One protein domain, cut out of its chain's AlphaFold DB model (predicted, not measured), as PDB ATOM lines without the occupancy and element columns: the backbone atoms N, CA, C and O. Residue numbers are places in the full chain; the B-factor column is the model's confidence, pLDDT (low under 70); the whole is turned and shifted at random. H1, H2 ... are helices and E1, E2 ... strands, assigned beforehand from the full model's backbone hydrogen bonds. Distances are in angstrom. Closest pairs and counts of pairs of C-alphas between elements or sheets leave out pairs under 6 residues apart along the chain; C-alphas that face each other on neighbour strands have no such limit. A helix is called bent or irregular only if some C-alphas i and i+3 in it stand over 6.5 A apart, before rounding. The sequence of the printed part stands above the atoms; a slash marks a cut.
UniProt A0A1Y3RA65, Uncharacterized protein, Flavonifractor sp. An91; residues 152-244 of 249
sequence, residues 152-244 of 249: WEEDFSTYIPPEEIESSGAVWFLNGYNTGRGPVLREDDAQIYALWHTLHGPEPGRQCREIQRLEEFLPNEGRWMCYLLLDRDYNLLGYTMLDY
ATOM      1  N   TRP A 152     211.247 244.981 180.031       92.06
ATOM      2  CA  TRP A 152     210.535 246.106 179.407       92.06
ATOM      3  C   TRP A 152     209.102 246.299 179.934       92.06
ATOM      4  O   TRP A 152     208.657 247.430 180.087       92.06
ATOM      5  N   GLU A 153     208.376 245.225 180.262       93.56
ATOM      6  CA  GLU A 153     206.974 245.311 180.706       93.56
ATOM      7  C   GLU A 153     206.790 246.177 181.964       93.56
ATOM      8  O   GLU A 153     205.767 246.849 182.103       93.56
ATOM      9  N   GLU A 154     207.769 246.185 182.877       93.25
ATOM     10  CA  GLU A 154     207.706 246.989 184.102       93.25
ATOM     11  C   GLU A 154     207.748 248.490 183.781       93.25
ATOM     12  O   GLU A 154     206.930 249.250 184.308       93.25
ATOM     13  N   ASP A 155     208.616 248.902 182.851       94.12
ATOM     14  CA  ASP A 155     208.755 250.300 182.427       94.12
ATOM     15  C   ASP A 155     207.490 250.822 181.717       94.12
ATOM     16  O   ASP A 155     207.127 251.993 181.822       94.12
ATOM     17  N   PHE A 156     206.750 249.948 181.036       95.00
ATOM     18  CA  PHE A 156     205.516 250.313 180.330       95.00
ATOM     19  C   PHE A 156     204.245 249.875 181.079       95.00
ATOM     20  O   PHE A 156     203.175 249.752 180.487       95.00
ATOM     21  N   SER A 157     204.332 249.660 182.396       94.25
ATOM     22  CA  SER A 157     203.195 249.203 183.214       94.25
ATOM     23  C   SER A 157     202.254 250.324 183.671       94.25
ATOM     24  O   SER A 157     201.090 250.073 183.986       94.25
ATOM     25  N   THR A 158     202.746 251.566 183.720       96.44
ATOM     26  CA  THR A 158     202.016 252.717 184.272       96.44
ATOM     27  C   THR A 158     201.710 253.729 183.175       96.44
ATOM     28  O   THR A 158     202.575 254.507 182.777       96.44
ATOM     29  N   TYR A 159     200.467 253.725 182.694       96.50
ATOM     30  CA  TYR A 159     199.968 254.733 181.761       96.50
ATOM     31  C   TYR A 159     199.538 256.000 182.504       96.50
ATOM     32  O   TYR A 159     198.780 255.926 183.472       96.50
ATOM     33  N   ILE A 160     199.994 257.153 182.018       97.12
ATOM     34  CA  ILE A 160     199.606 258.484 182.482       97.12
ATOM     35  C   ILE A 160     198.775 259.139 181.366       97.12
ATOM     36  O   ILE A 160     199.318 259.437 180.293       97.12
ATOM     37  N   PRO A 161     197.469 259.374 181.590       95.56
ATOM     38  CA  PRO A 161     196.637 260.119 180.652       95.56
ATOM     39  C   PRO A 161     197.197 261.530 180.404       95.56
ATOM     40  O   PRO A 161     197.757 262.126 181.331       95.56
ATOM     41  N   PRO A 162     197.042 262.110 179.200       94.00
ATOM     42  CA  PRO A 162     197.582 263.437 178.904       94.00
ATOM     43  C   PRO A 162     197.116 264.527 179.871       94.00
ATOM     44  O   PRO A 162     197.895 265.400 180.246       94.00
ATOM     45  N   GLU A 163     195.862 264.461 180.321       94.56
ATOM     46  CA  GLU A 163     195.287 265.396 181.288       94.56
ATOM     47  C   GLU A 163     195.929 265.316 182.684       94.56
ATOM     48  O   GLU A 163     195.777 266.237 183.488       94.56
ATOM     49  N   GLU A 164     196.665 264.241 182.975       96.81
ATOM     50  CA  GLU A 164     197.380 264.034 184.235       96.81
ATOM     51  C   GLU A 164     198.877 264.365 184.131       96.81
ATOM     52  O   GLU A 164     199.567 264.374 185.149       96.81
ATOM     53  N   ILE A 165     199.401 264.713 182.945       95.81
ATOM     54  CA  ILE A 165     200.831 265.029 182.766       95.81
ATOM     55  C   ILE A 165     201.260 266.163 183.703       95.81
ATOM     56  O   ILE A 165     202.262 266.028 184.405       95.81
ATOM     57  N   GLU A 166     200.486 267.249 183.783       93.19
ATOM     58  CA  GLU A 166     200.822 268.407 184.625       93.19
ATOM     59  C   GLU A 166     200.873 268.069 186.123       93.19
ATOM     60  O   GLU A 166     201.664 268.648 186.869       93.19
ATOM     61  N   SER A 167     200.032 267.136 186.580       96.06
ATOM     62  CA  SER A 167     199.930 266.747 187.990       96.06
ATOM     63  C   SER A 167     200.786 265.529 188.353       96.06
ATOM     64  O   SER A 167     201.004 265.282 189.540       96.06
ATOM     65  N   SER A 168     201.323 264.814 187.358       96.62
ATOM     66  CA  SER A 168     202.147 263.608 187.527       96.62
ATOM     67  C   SER A 168     203.487 263.852 188.232       96.62
ATOM     68  O   SER A 168     204.076 262.924 188.782       96.62
ATOM     69  N   GLY A 169     203.980 265.094 188.225       96.94
ATOM     70  CA  GLY A 169     205.321 265.431 188.708       96.94
ATOM     71  C   GLY A 169     206.427 265.254 187.662       96.94
ATOM     72  O   GLY A 169     207.603 265.384 188.012       96.94
ATOM     73  N   ALA A 170     206.071 264.999 186.399       97.56
ATOM     74  CA  ALA A 170     207.019 264.943 185.297       97.56
ATOM     75  C   ALA A 170     207.774 266.270 185.134       97.56
ATOM     76  O   ALA A 170     207.194 267.357 185.134       97.56
ATOM     77  N   VAL A 171     209.092 266.169 184.985       97.38
ATOM     78  CA  VAL A 171     209.999 267.289 184.690       97.38
ATOM     79  C   VAL A 171     210.674 267.076 183.343       97.38
ATOM     80  O   VAL A 171     210.906 268.039 182.610       97.38
ATOM     81  N   TRP A 172     210.945 265.818 183.002       97.38
ATOM     82  CA  TRP A 172     211.576 265.432 181.753       97.38
ATOM     83  C   TRP A 172     210.732 264.416 180.998       97.38
ATOM     84  O   TRP A 172     209.908 263.714 181.585       97.38
ATOM     85  N   PHE A 173     210.983 264.306 179.698       96.88
ATOM     86  CA  PHE A 173     210.464 263.215 178.893       96.88
ATOM     87  C   PHE A 173     211.503 262.662 177.918       96.88
ATOM     88  O   PHE A 173     212.415 263.374 177.481       96.88
ATOM     89  N   LEU A 174     211.314 261.395 177.554       95.44
ATOM     90  CA  LEU A 174     211.902 260.749 176.382       95.44
ATOM     91  C   LEU A 174     210.802 260.544 175.345       95.44
ATOM     92  O   LEU A 174     209.664 260.263 175.717       95.44
ATOM     93  N   ASN A 175     211.123 260.674 174.061       93.56
ATOM     94  CA  ASN A 175     210.163 260.510 172.973       93.56
ATOM     95  C   ASN A 175     210.544 259.319 172.087       93.56
ATOM     96  O   ASN A 175     211.716 259.130 171.764       93.56
ATOM     97  N   GLY A 176     209.550 258.525 171.700       92.50
ATOM     98  CA  GLY A 176     209.726 257.403 170.789       92.50
ATOM     99  C   GLY A 176     209.861 257.834 169.326       92.50
ATOM    100  O   GLY A 176     209.983 259.013 168.981       92.50
ATOM    101  N   TYR A 177     209.811 256.839 168.445       90.62
ATOM    102  CA  TYR A 177     209.734 257.021 167.000       90.62
ATOM    103  C   TYR A 177     208.339 257.426 166.510       90.62
ATOM    104  O   TYR A 177     207.314 257.161 167.129       90.62
ATOM    105  N   ASN A 178     208.295 258.017 165.316       88.50
ATOM    106  CA  ASN A 178     207.070 258.450 164.635       88.50
ATOM    107  C   ASN A 178     206.350 257.279 163.914       88.50
ATOM    108  O   ASN A 178     205.865 257.405 162.785       88.50
ATOM    109  N   THR A 179     206.343 256.096 164.531       89.69
ATOM    110  CA  THR A 179     205.868 254.833 163.939       89.69
ATOM    111  C   THR A 179     204.439 254.489 164.339       89.69
ATOM    112  O   THR A 179     203.725 253.883 163.531       89.69
ATOM    113  N   GLY A 180     203.991 254.941 165.514       89.38
ATOM    114  CA  GLY A 180     202.693 254.596 166.085       89.38
ATOM    115  C   GLY A 180     201.523 254.899 165.150       89.38
ATOM    116  O   GLY A 180     201.459 255.933 164.476       89.38
ATOM    117  N   ARG A 181     200.584 253.949 165.088       88.38
ATOM    118  CA  ARG A 181     199.403 253.982 164.203       88.38
ATOM    119  C   ARG A 181     198.089 254.192 164.951       88.38
ATOM    120  O   ARG A 181     197.028 254.170 164.331       88.38
ATOM    121  N   GLY A 182     198.148 254.358 166.264       92.19
ATOM    122  CA  GLY A 182     196.969 254.498 167.095       92.19
ATOM    123  C   GLY A 182     197.308 254.781 168.556       92.19
ATOM    124  O   GLY A 182     198.484 254.795 168.920       92.19
ATOM    125  N   PRO A 183     196.266 254.958 169.380       91.81
ATOM    126  CA  PRO A 183     196.377 255.360 170.783       91.81
ATOM    127  C   PRO A 183     197.040 254.327 171.695       91.81
ATOM    128  O   PRO A 183     197.488 254.651 172.788       91.81
ATOM    129  N   VAL A 184     197.095 253.070 171.256       91.81
ATOM    130  CA  VAL A 184     197.649 251.965 172.035       91.81
ATOM    131  C   VAL A 184     199.067 251.684 171.562       91.81
ATOM    132  O   VAL A 184     199.282 251.387 170.383       91.81
ATOM    133  N   LEU A 185     200.013 251.734 172.498       90.00
ATOM    134  CA  LEU A 185     201.376 251.265 172.282       90.00
ATOM    135  C   LEU A 185     201.354 249.755 172.036       90.00
ATOM    136  O   LEU A 185     200.861 248.991 172.864       90.00
ATOM    137  N   ARG A 186     201.844 249.326 170.874       90.56
ATOM    138  CA  ARG A 186     201.863 247.912 170.499       90.56
ATOM    139  C   ARG A 186     203.200 247.292 170.868       90.56
ATOM    140  O   ARG A 186     204.231 247.908 170.632       90.56
ATOM    141  N   GLU A 187     203.173 246.053 171.348       89.25
ATOM    142  CA  GLU A 187     204.375 245.294 171.730       89.25
ATOM    143  C   GLU A 187     205.380 245.121 170.582       89.25
ATOM    144  O   GLU A 187     206.577 245.002 170.815       89.25
ATOM    145  N   ASP A 188     204.886 245.104 169.340       89.50
ATOM    146  CA  ASP A 188     205.687 244.983 168.121       89.50
ATOM    147  C   ASP A 188     206.183 246.333 167.575       89.50
ATOM    148  O   ASP A 188     206.816 246.370 166.521       89.50
ATOM    149  N   ASP A 189     205.917 247.447 168.265       92.00
ATOM    150  CA  ASP A 189     206.352 248.774 167.835       92.00
ATOM    151  C   ASP A 189     207.811 249.041 168.247       92.00
ATOM    152  O   ASP A 189     208.206 248.882 169.407       92.00
ATOM    153  N   ALA A 190     208.619 249.507 167.293       93.31
ATOM    154  CA  ALA A 190     210.022 249.876 167.492       93.31
ATOM    155  C   ALA A 190     210.212 250.955 168.578       93.31
ATOM    156  O   ALA A 190     211.298 251.086 169.143       93.31
ATOM    157  N   GLN A 191     209.161 251.722 168.899       94.19
ATOM    158  CA  GLN A 191     209.189 252.711 169.981       94.19
ATOM    159  C   GLN A 191     209.551 252.106 171.337       94.19
ATOM    160  O   GLN A 191     210.268 252.756 172.094       94.19
ATOM    161  N   ILE A 192     209.074 250.891 171.644       94.00
ATOM    162  CA  ILE A 192     209.257 250.290 172.972       94.00
ATOM    163  C   ILE A 192     210.733 250.004 173.220       94.00
ATOM    164  O   ILE A 192     211.276 250.467 174.219       94.00
ATOM    165  N   TYR A 193     211.397 249.302 172.295       95.19
ATOM    166  CA  TYR A 193     212.822 249.018 172.439       95.19
ATOM    167  C   TYR A 193     213.652 250.302 172.477       95.19
ATOM    168  O   TYR A 193     214.502 250.440 173.347       95.19
ATOM    169  N   ALA A 194     213.394 251.268 171.589       93.12
ATOM    170  CA  ALA A 194     214.181 252.500 171.561       93.12
ATOM    171  C   ALA A 194     214.068 253.310 172.863       93.12
ATOM    172  O   ALA A 194     215.074 253.803 173.380       93.12
ATOM    173  N   LEU A 195     212.859 253.420 173.416       94.50
ATOM    174  CA  LEU A 195     212.621 254.092 174.692       94.50
ATOM    175  C   LEU A 195     213.233 253.318 175.864       94.50
ATOM    176  O   LEU A 195     213.891 253.928 176.703       94.50
ATOM    177  N   TRP A 196     213.075 251.991 175.890       95.06
ATOM    178  CA  TRP A 196     213.694 251.118 176.890       95.06
ATOM    179  C   TRP A 196     215.224 251.238 176.872       95.06
ATOM    180  O   TRP A 196     215.840 251.515 177.900       95.06
ATOM    181  N   HIS A 197     215.837 251.117 175.695       92.69
ATOM    182  CA  HIS A 197     217.283 251.222 175.523       92.69
ATOM    183  C   HIS A 197     217.794 252.595 175.978       92.69
ATOM    184  O   HIS A 197     218.805 252.694 176.669       92.69
ATOM    185  N   THR A 198     217.063 253.665 175.655       90.50
ATOM    186  CA  THR A 198     217.415 255.026 176.080       90.50
ATOM    187  C   THR A 198     217.301 255.214 177.594       90.50
ATOM    188  O   THR A 198     218.172 255.839 178.201       90.50
ATOM    189  N   LEU A 199     216.242 254.685 178.210       92.31
ATOM    190  CA  LEU A 199     215.996 254.781 179.649       92.31
ATOM    191  C   LEU A 199     217.098 254.088 180.464       92.31
ATOM    192  O   LEU A 199     217.569 254.640 181.459       92.31
ATOM    193  N   HIS A 200     217.517 252.899 180.024       90.69
ATOM    194  CA  HIS A 200     218.533 252.078 180.699       90.69
ATOM    195  C   HIS A 200     219.960 252.325 180.195       90.69
ATOM    196  O   HIS A 200     220.920 251.754 180.718       90.69
ATOM    197  N   GLY A 201     220.107 253.185 179.189       83.88
ATOM    198  CA  GLY A 201     221.378 253.565 178.596       83.88
ATOM    199  C   GLY A 201     222.184 254.554 179.448       83.88
ATOM    200  O   GLY A 201     221.721 255.089 180.461       83.88
ATOM    201  N   PRO A 202     223.435 254.836 179.049       71.75
ATOM    202  CA  PRO A 202     224.265 255.810 179.739       71.75
ATOM    203  C   PRO A 202     223.722 257.239 179.555       71.75
ATOM    204  O   PRO A 202     223.414 257.669 178.446       71.75
ATOM    205  N   GLU A 203     223.690 258.002 180.652       69.75
ATOM    206  CA  GLU A 203     223.344 259.435 180.689       69.75
ATOM    207  C   GLU A 203     221.943 259.795 180.132       69.75
ATOM    208  O   GLU A 203     221.846 260.608 179.205       69.75
ATOM    209  N   PRO A 204     220.838 259.310 180.738       63.25
ATOM    210  CA  PRO A 204     219.476 259.653 180.303       63.25
ATOM    211  C   PRO A 204     219.248 261.171 180.231       63.25
ATOM    212  O   PRO A 204     218.601 261.663 179.308       63.25
ATOM    213  N   GLY A 205     219.881 261.948 181.118       65.06
ATOM    214  CA  GLY A 205     219.797 263.411 181.118       65.06
ATOM    215  C   GLY A 205     220.295 264.112 179.847       65.06
ATOM    216  O   GLY A 205     219.915 265.256 179.620       65.06
ATOM    217  N   ARG A 206     221.102 263.457 178.996       66.38
ATOM    218  CA  ARG A 206     221.493 264.001 177.680       66.38
ATOM    219  C   ARG A 206     220.451 263.769 176.590       66.38
ATOM    220  O   ARG A 206     220.474 264.474 175.585       66.38
ATOM    221  N   GLN A 207     219.586 262.777 176.772       78.38
ATOM    222  CA  GLN A 207     218.586 262.365 175.784       78.38
ATOM    223  C   GLN A 207     217.178 262.861 176.145       78.38
ATOM    224  O   GLN A 207     216.306 262.958 175.287       78.38
ATOM    225  N   CYS A 208     216.984 263.238 177.409       89.56
ATOM    226  CA  CYS A 208     215.769 263.846 177.921       89.56
ATOM    227  C   CYS A 208     215.540 265.272 177.410       89.56
ATOM    228  O   CYS A 208     216.472 266.042 177.169       89.56
ATOM    229  N   ARG A 209     214.265 265.654 177.343       93.00
ATOM    230  CA  ARG A 209     213.808 267.018 177.058       93.00
ATOM    231  C   ARG A 209     212.941 267.525 178.206       93.00
ATOM    232  O   ARG A 209     212.298 266.737 178.891       93.00
ATOM    233  N   GLU A 210     212.948 268.833 178.430       95.56
ATOM    234  CA  GLU A 210     212.108 269.479 179.446       95.56
ATOM    235  C   GLU A 210     210.624 269.325 179.099       95.56
ATOM    236  O   GLU A 210     210.238 269.594 177.962       95.56
ATOM    237  N   ILE A 211     209.783 268.955 180.071       96.25
ATOM    238  CA  ILE A 211     208.349 268.705 179.850       96.25
ATOM    239  C   ILE A 211     207.607 269.907 179.250       96.25
ATOM    240  O   ILE A 211     206.675 269.728 178.473       96.25
ATOM    241  N   GLN A 212     208.063 271.137 179.514       94.88
ATOM    242  CA  GLN A 212     207.476 272.353 178.938       94.88
ATOM    243  C   GLN A 212     207.612 272.424 177.412       94.88
ATOM    244  O   GLN A 212     206.913 273.202 176.773       94.88
ATOM    245  N   ARG A 213     208.515 271.631 176.830       95.19
ATOM    246  CA  ARG A 213     208.754 271.571 175.387       95.19
ATOM    247  C   ARG A 213     207.982 270.451 174.703       95.19
ATOM    248  O   ARG A 213     208.155 270.285 173.506       95.19
ATOM    249  N   LEU A 214     207.167 269.673 175.420       94.75
ATOM    250  CA  LEU A 214     206.480 268.497 174.872       94.75
ATOM    251  C   LEU A 214     205.717 268.804 173.572       94.75
ATOM    252  O   LEU A 214     205.818 268.045 172.612       94.75
ATOM    253  N   GLU A 215     205.047 269.958 173.502       92.94
ATOM    254  CA  GLU A 215     204.312 270.409 172.310       92.94
ATOM    255  C   GLU A 215     205.203 270.614 171.068       92.94
ATOM    256  O   GLU A 215     204.738 270.463 169.941       92.94
ATOM    257  N   GLU A 216     206.496 270.911 171.244       93.56
ATOM    258  CA  GLU A 216     207.461 271.050 170.141       93.56
ATOM    259  C   GLU A 216     207.841 269.696 169.514       93.56
ATOM    260  O   GLU A 216     208.432 269.666 168.435       93.56
ATOM    261  N   PHE A 217     207.543 268.585 170.198       92.56
ATOM    262  CA  PHE A 217     207.980 267.231 169.835       92.56
ATOM    263  C   PHE A 217     206.827 266.281 169.517       92.56
ATOM    264  O   PHE A 217     207.049 265.075 169.435       92.56
ATOM    265  N   LEU A 218     205.622 266.816 169.297       95.38
ATOM    266  CA  LEU A 218     204.470 266.031 168.864       95.38
ATOM    267  C   LEU A 218     204.766 265.266 167.559       95.38
ATOM    268  O   LEU A 218     205.555 265.728 166.725       95.38
ATOM    269  N   PRO A 219     204.153 264.084 167.359       94.12
ATOM    270  CA  PRO A 219     204.384 263.294 166.160       94.12
ATOM    271  C   PRO A 219     203.860 263.992 164.903       94.12
ATOM    272  O   PRO A 219     203.142 264.989 164.946       94.12
ATOM    273  N   ASN A 220     204.188 263.410 163.751       92.44
ATOM    274  CA  ASN A 220     203.702 263.910 162.472       92.44
ATOM    275  C   ASN A 220     202.197 263.647 162.342       92.44
ATOM    276  O   ASN A 220     201.653 262.729 162.961       92.44
ATOM    277  N   GLU A 221     201.524 264.403 161.475       93.19
ATOM    278  CA  GLU A 221     200.105 264.188 161.189       93.19
ATOM    279  C   GLU A 221     199.814 262.716 160.827       93.19
ATOM    280  O   GLU A 221     200.523 262.084 160.039       93.19
ATOM    281  N   GLY A 222     198.764 262.153 161.435       91.50
ATOM    282  CA  GLY A 222     198.364 260.756 161.236       91.50
ATOM    283  C   GLY A 222     199.221 259.719 161.976       91.50
ATOM    284  O   GLY A 222     199.074 258.520 161.718       91.50
ATOM    285  N   ARG A 223     200.105 260.154 162.879       93.56
ATOM    286  CA  ARG A 223     200.938 259.290 163.720       93.56
ATOM    287  C   ARG A 223     200.673 259.503 165.201       93.56
ATOM    288  O   ARG A 223     200.123 260.519 165.618       93.56
ATOM    289  N   TRP A 224     201.084 258.499 165.962       95.44
ATOM    290  CA  TRP A 224     201.088 258.485 167.415       95.44
ATOM    291  C   TRP A 224     202.504 258.227 167.905       95.44
ATOM    292  O   TRP A 224     203.255 257.493 167.257       95.44
ATOM    293  N   MET A 225     202.852 258.805 169.047       96.25
ATOM    294  CA  MET A 225     204.157 258.623 169.665       96.25
ATOM    295  C   MET A 225     204.013 258.341 171.155       96.25
ATOM    296  O   MET A 225     203.169 258.925 171.833       96.25
ATOM    297  N   CYS A 226     204.845 257.427 171.634       96.69
ATOM    298  CA  CYS A 226     205.017 257.114 173.036       96.69
ATOM    299  C   CYS A 226     206.031 258.059 173.669       96.69
ATOM    300  O   CYS A 226     207.075 258.351 173.077       96.69
ATOM    301  N   TYR A 227     205.739 258.491 174.888       96.81
ATOM    302  CA  TYR A 227     206.634 259.304 175.695       96.81
ATOM    303  C   TYR A 227     206.808 258.662 177.061       96.81
ATOM    304  O   TYR A 227     205.812 258.360 177.715       96.81
ATOM    305  N   LEU A 228     208.051 258.497 177.509       97.25
ATOM    306  CA  LEU A 228     208.333 258.168 178.905       97.25
ATOM    307  C   LEU A 228     208.424 259.466 179.699       97.25
ATOM    308  O   LEU A 228     209.156 260.374 179.307       97.25
ATOM    309  N   LEU A 229     207.692 259.545 180.804       97.69
ATOM    310  CA  LEU A 229     207.648 260.699 181.691       97.69
ATOM    311  C   LEU A 229     208.535 260.436 182.903       97.69
ATOM    312  O   LEU A 229     208.424 259.395 183.551       97.69
ATOM    313  N   LEU A 230     209.417 261.382 183.207       97.19
ATOM    314  CA  LEU A 230     210.446 261.225 184.226       97.19
ATOM    315  C   LEU A 230     210.370 262.355 185.255       97.19
ATOM    316  O   LEU A 230     210.104 263.514 184.915       97.19
ATOM    317  N   ASP A 231     210.655 262.026 186.511       96.69
ATOM    318  CA  ASP A 231     210.770 263.006 187.590       96.69
ATOM    319  C   ASP A 231     212.066 263.831 187.488       96.69
ATOM    320  O   ASP A 231     212.887 263.654 186.590       96.69
ATOM    321  N   ARG A 232     212.279 264.750 188.436       95.00
ATOM    322  CA  ARG A 232     213.465 265.622 188.468       95.00
ATOM    323  C   ARG A 232     214.797 264.864 188.502       95.00
ATOM    324  O   ARG A 232     215.792 265.401 188.011       95.00
ATOM    325  N   ASP A 233     214.804 263.676 189.093       93.31
ATOM    326  CA  ASP A 233     215.977 262.830 189.297       93.31
ATOM    327  C   ASP A 233     216.126 261.778 188.178       93.31
ATOM    328  O   ASP A 233     216.981 260.899 188.274       93.31
ATOM    329  N   TYR A 234     215.351 261.913 187.091       92.44
ATOM    330  CA  TYR A 234     215.294 261.011 185.937       92.44
ATOM    331  C   TYR A 234     214.712 259.624 186.239       92.44
ATOM    332  O   TYR A 234     214.923 258.694 185.463       92.44
ATOM    333  N   ASN A 235     213.957 259.468 187.331       93.94
ATOM    334  CA  ASN A 235     213.233 258.225 187.580       93.94
ATOM    335  C   ASN A 235     211.953 258.188 186.750       93.94
ATOM    336  O   ASN A 235     211.244 259.190 186.630       93.94
ATOM    337  N   LEU A 236     211.639 257.010 186.222       96.25
ATOM    338  CA  LEU A 236     210.428 256.774 185.455       96.25
ATOM    339  C   LEU A 236     209.171 256.895 186.323       96.25
ATOM    340  O   LEU A 236     209.046 256.232 187.350       96.25
ATOM    341  N   LEU A 237     208.236 257.735 185.879       97.69
ATOM    342  CA  LEU A 237     206.907 257.900 186.474       97.69
ATOM    343  C   LEU A 237     205.852 257.057 185.751       97.69
ATOM    344  O   LEU A 237     204.890 256.602 186.363       97.69
ATOM    345  N   GLY A 238     206.029 256.873 184.446       97.19
ATOM    346  CA  GLY A 238     205.112 256.159 183.572       97.19
ATOM    347  C   GLY A 238     205.290 256.608 182.130       97.19
ATOM    348  O   GLY A 238     206.239 257.323 181.799       97.19
ATOM    349  N   TYR A 239     204.359 256.219 181.270       97.38
ATOM    350  CA  TYR A 239     204.366 256.597 179.863       97.38
ATOM    351  C   TYR A 239     203.029 257.198 179.436       97.38
ATOM    352  O   TYR A 239     201.994 256.962 180.055       97.38
ATOM    353  N   THR A 240     203.045 257.950 178.342       97.06
ATOM    354  CA  THR A 240     201.836 258.442 177.679       97.06
ATOM    355  C   THR A 240     201.918 258.229 176.169       97.06
ATOM    356  O   THR A 240     202.992 257.962 175.623       97.06
ATOM    357  N   MET A 241     200.775 258.316 175.494       96.69
ATOM    358  CA  MET A 241     200.638 258.188 174.043       96.69
ATOM    359  C   MET A 241     199.940 259.430 173.518       96.69
ATOM    360  O   MET A 241     198.819 259.699 173.936       96.69
ATOM    361  N   LEU A 242     200.580 260.160 172.603       96.88
ATOM    362  CA  LEU A 242     200.022 261.391 172.039       96.88
ATOM    363  C   LEU A 242     199.959 261.332 170.513       96.88
ATOM    364  O   LEU A 242     200.859 260.781 169.874       96.88
ATOM    365  N   ASP A 243     198.914 261.927 169.939       96.00
ATOM    366  CA  ASP A 243     198.827 262.246 168.513       96.00
ATOM    367  C   ASP A 243     199.468 263.610 168.182       96.00
ATOM    368  O   ASP A 243     199.980 264.317 169.051       96.00
ATOM    369  N   TYR A 244     199.438 264.000 166.905       94.19
ATOM    370  CA  TYR A 244     200.023 265.258 166.414       94.19
ATOM    371  C   TYR A 244     199.363 266.534 166.972       94.19
ATOM    372  O   TYR A 244     199.886 267.629 166.778       94.19
TER     373      TYR A 244
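Overview. This is residues 152 to 244 of the 249 residues of an uncharacterized protein of Flavonifractor sp. An91 (UniProt A0A1Y3RA65). A small antiparallel sheet, in the order E1, E2, E3, makes the middle of a rounded domain, with the longest helix, H2, over one face and the shorter H4 over the other: three layers, helices on both faces of a sheet. Short H1 packs on H2. The printed part has 93 residues, with four named helices and three named strands in the order H1, E1, H2, H3, H4, E2, E3; the class is mixed, with under half of the residues in named elements. It is compact, with a radius of gyration of the C-alphas of 11.9 A and spans of 32 by 25 by 22 A.

Arrangement. Inner strand E2, residues 224 to 230, has as antiparallel neighbours the edge strands E1, residues 172 to 175, and E3, residues 236 to 243. N 174 and O 228, 3.0 A, and N 227 and O 240, 2.9 A, are within hydrogen-bond range. E2 and E3 form a hairpin. H2, residues 190 to 200, runs along the strands at a height over the sheet of 9.1 A; its closest C-alpha pair with E2 is Gln 191 and Cys 226, 6.8 A. On the opposite face H4, residues 211 to 217, also runs along them at 9.1 A; its closest C-alpha pair with E1 is Trp 172 and Ile 211, 5.0 A. H4 is irregular, C-alphas 212 and 215 being 7.6 A apart. Every O i to N i+4 pair is within hydrogen-bond range in H2; in H4 0 of 3 are, but 3 of 4 O i to N i+3 pairs. H1, residues 152 to 155, touches H2, with C-alphas 152 and 196 closest at 6.4 A. H3, residues 204 to 207, only grazes the sheet.

Along the chain. H1 begins at C-alpha 152, (210.535, 246.106, 179.407). H2 measures 15.9 A, E2 19.4 A and E3 21.2 A from first to last C-alpha. E3 ends at C-alpha 243, (198.827, 262.246, 168.513).

Size, cuts and confidence. The two C-alphas farthest apart, of Gly 222 and Asp 233, are 33.2 A apart. The printed part has no cut. The links H1 to E1 and E1 to H2 are long. Residues 203 to 206 have pLDDT under 70.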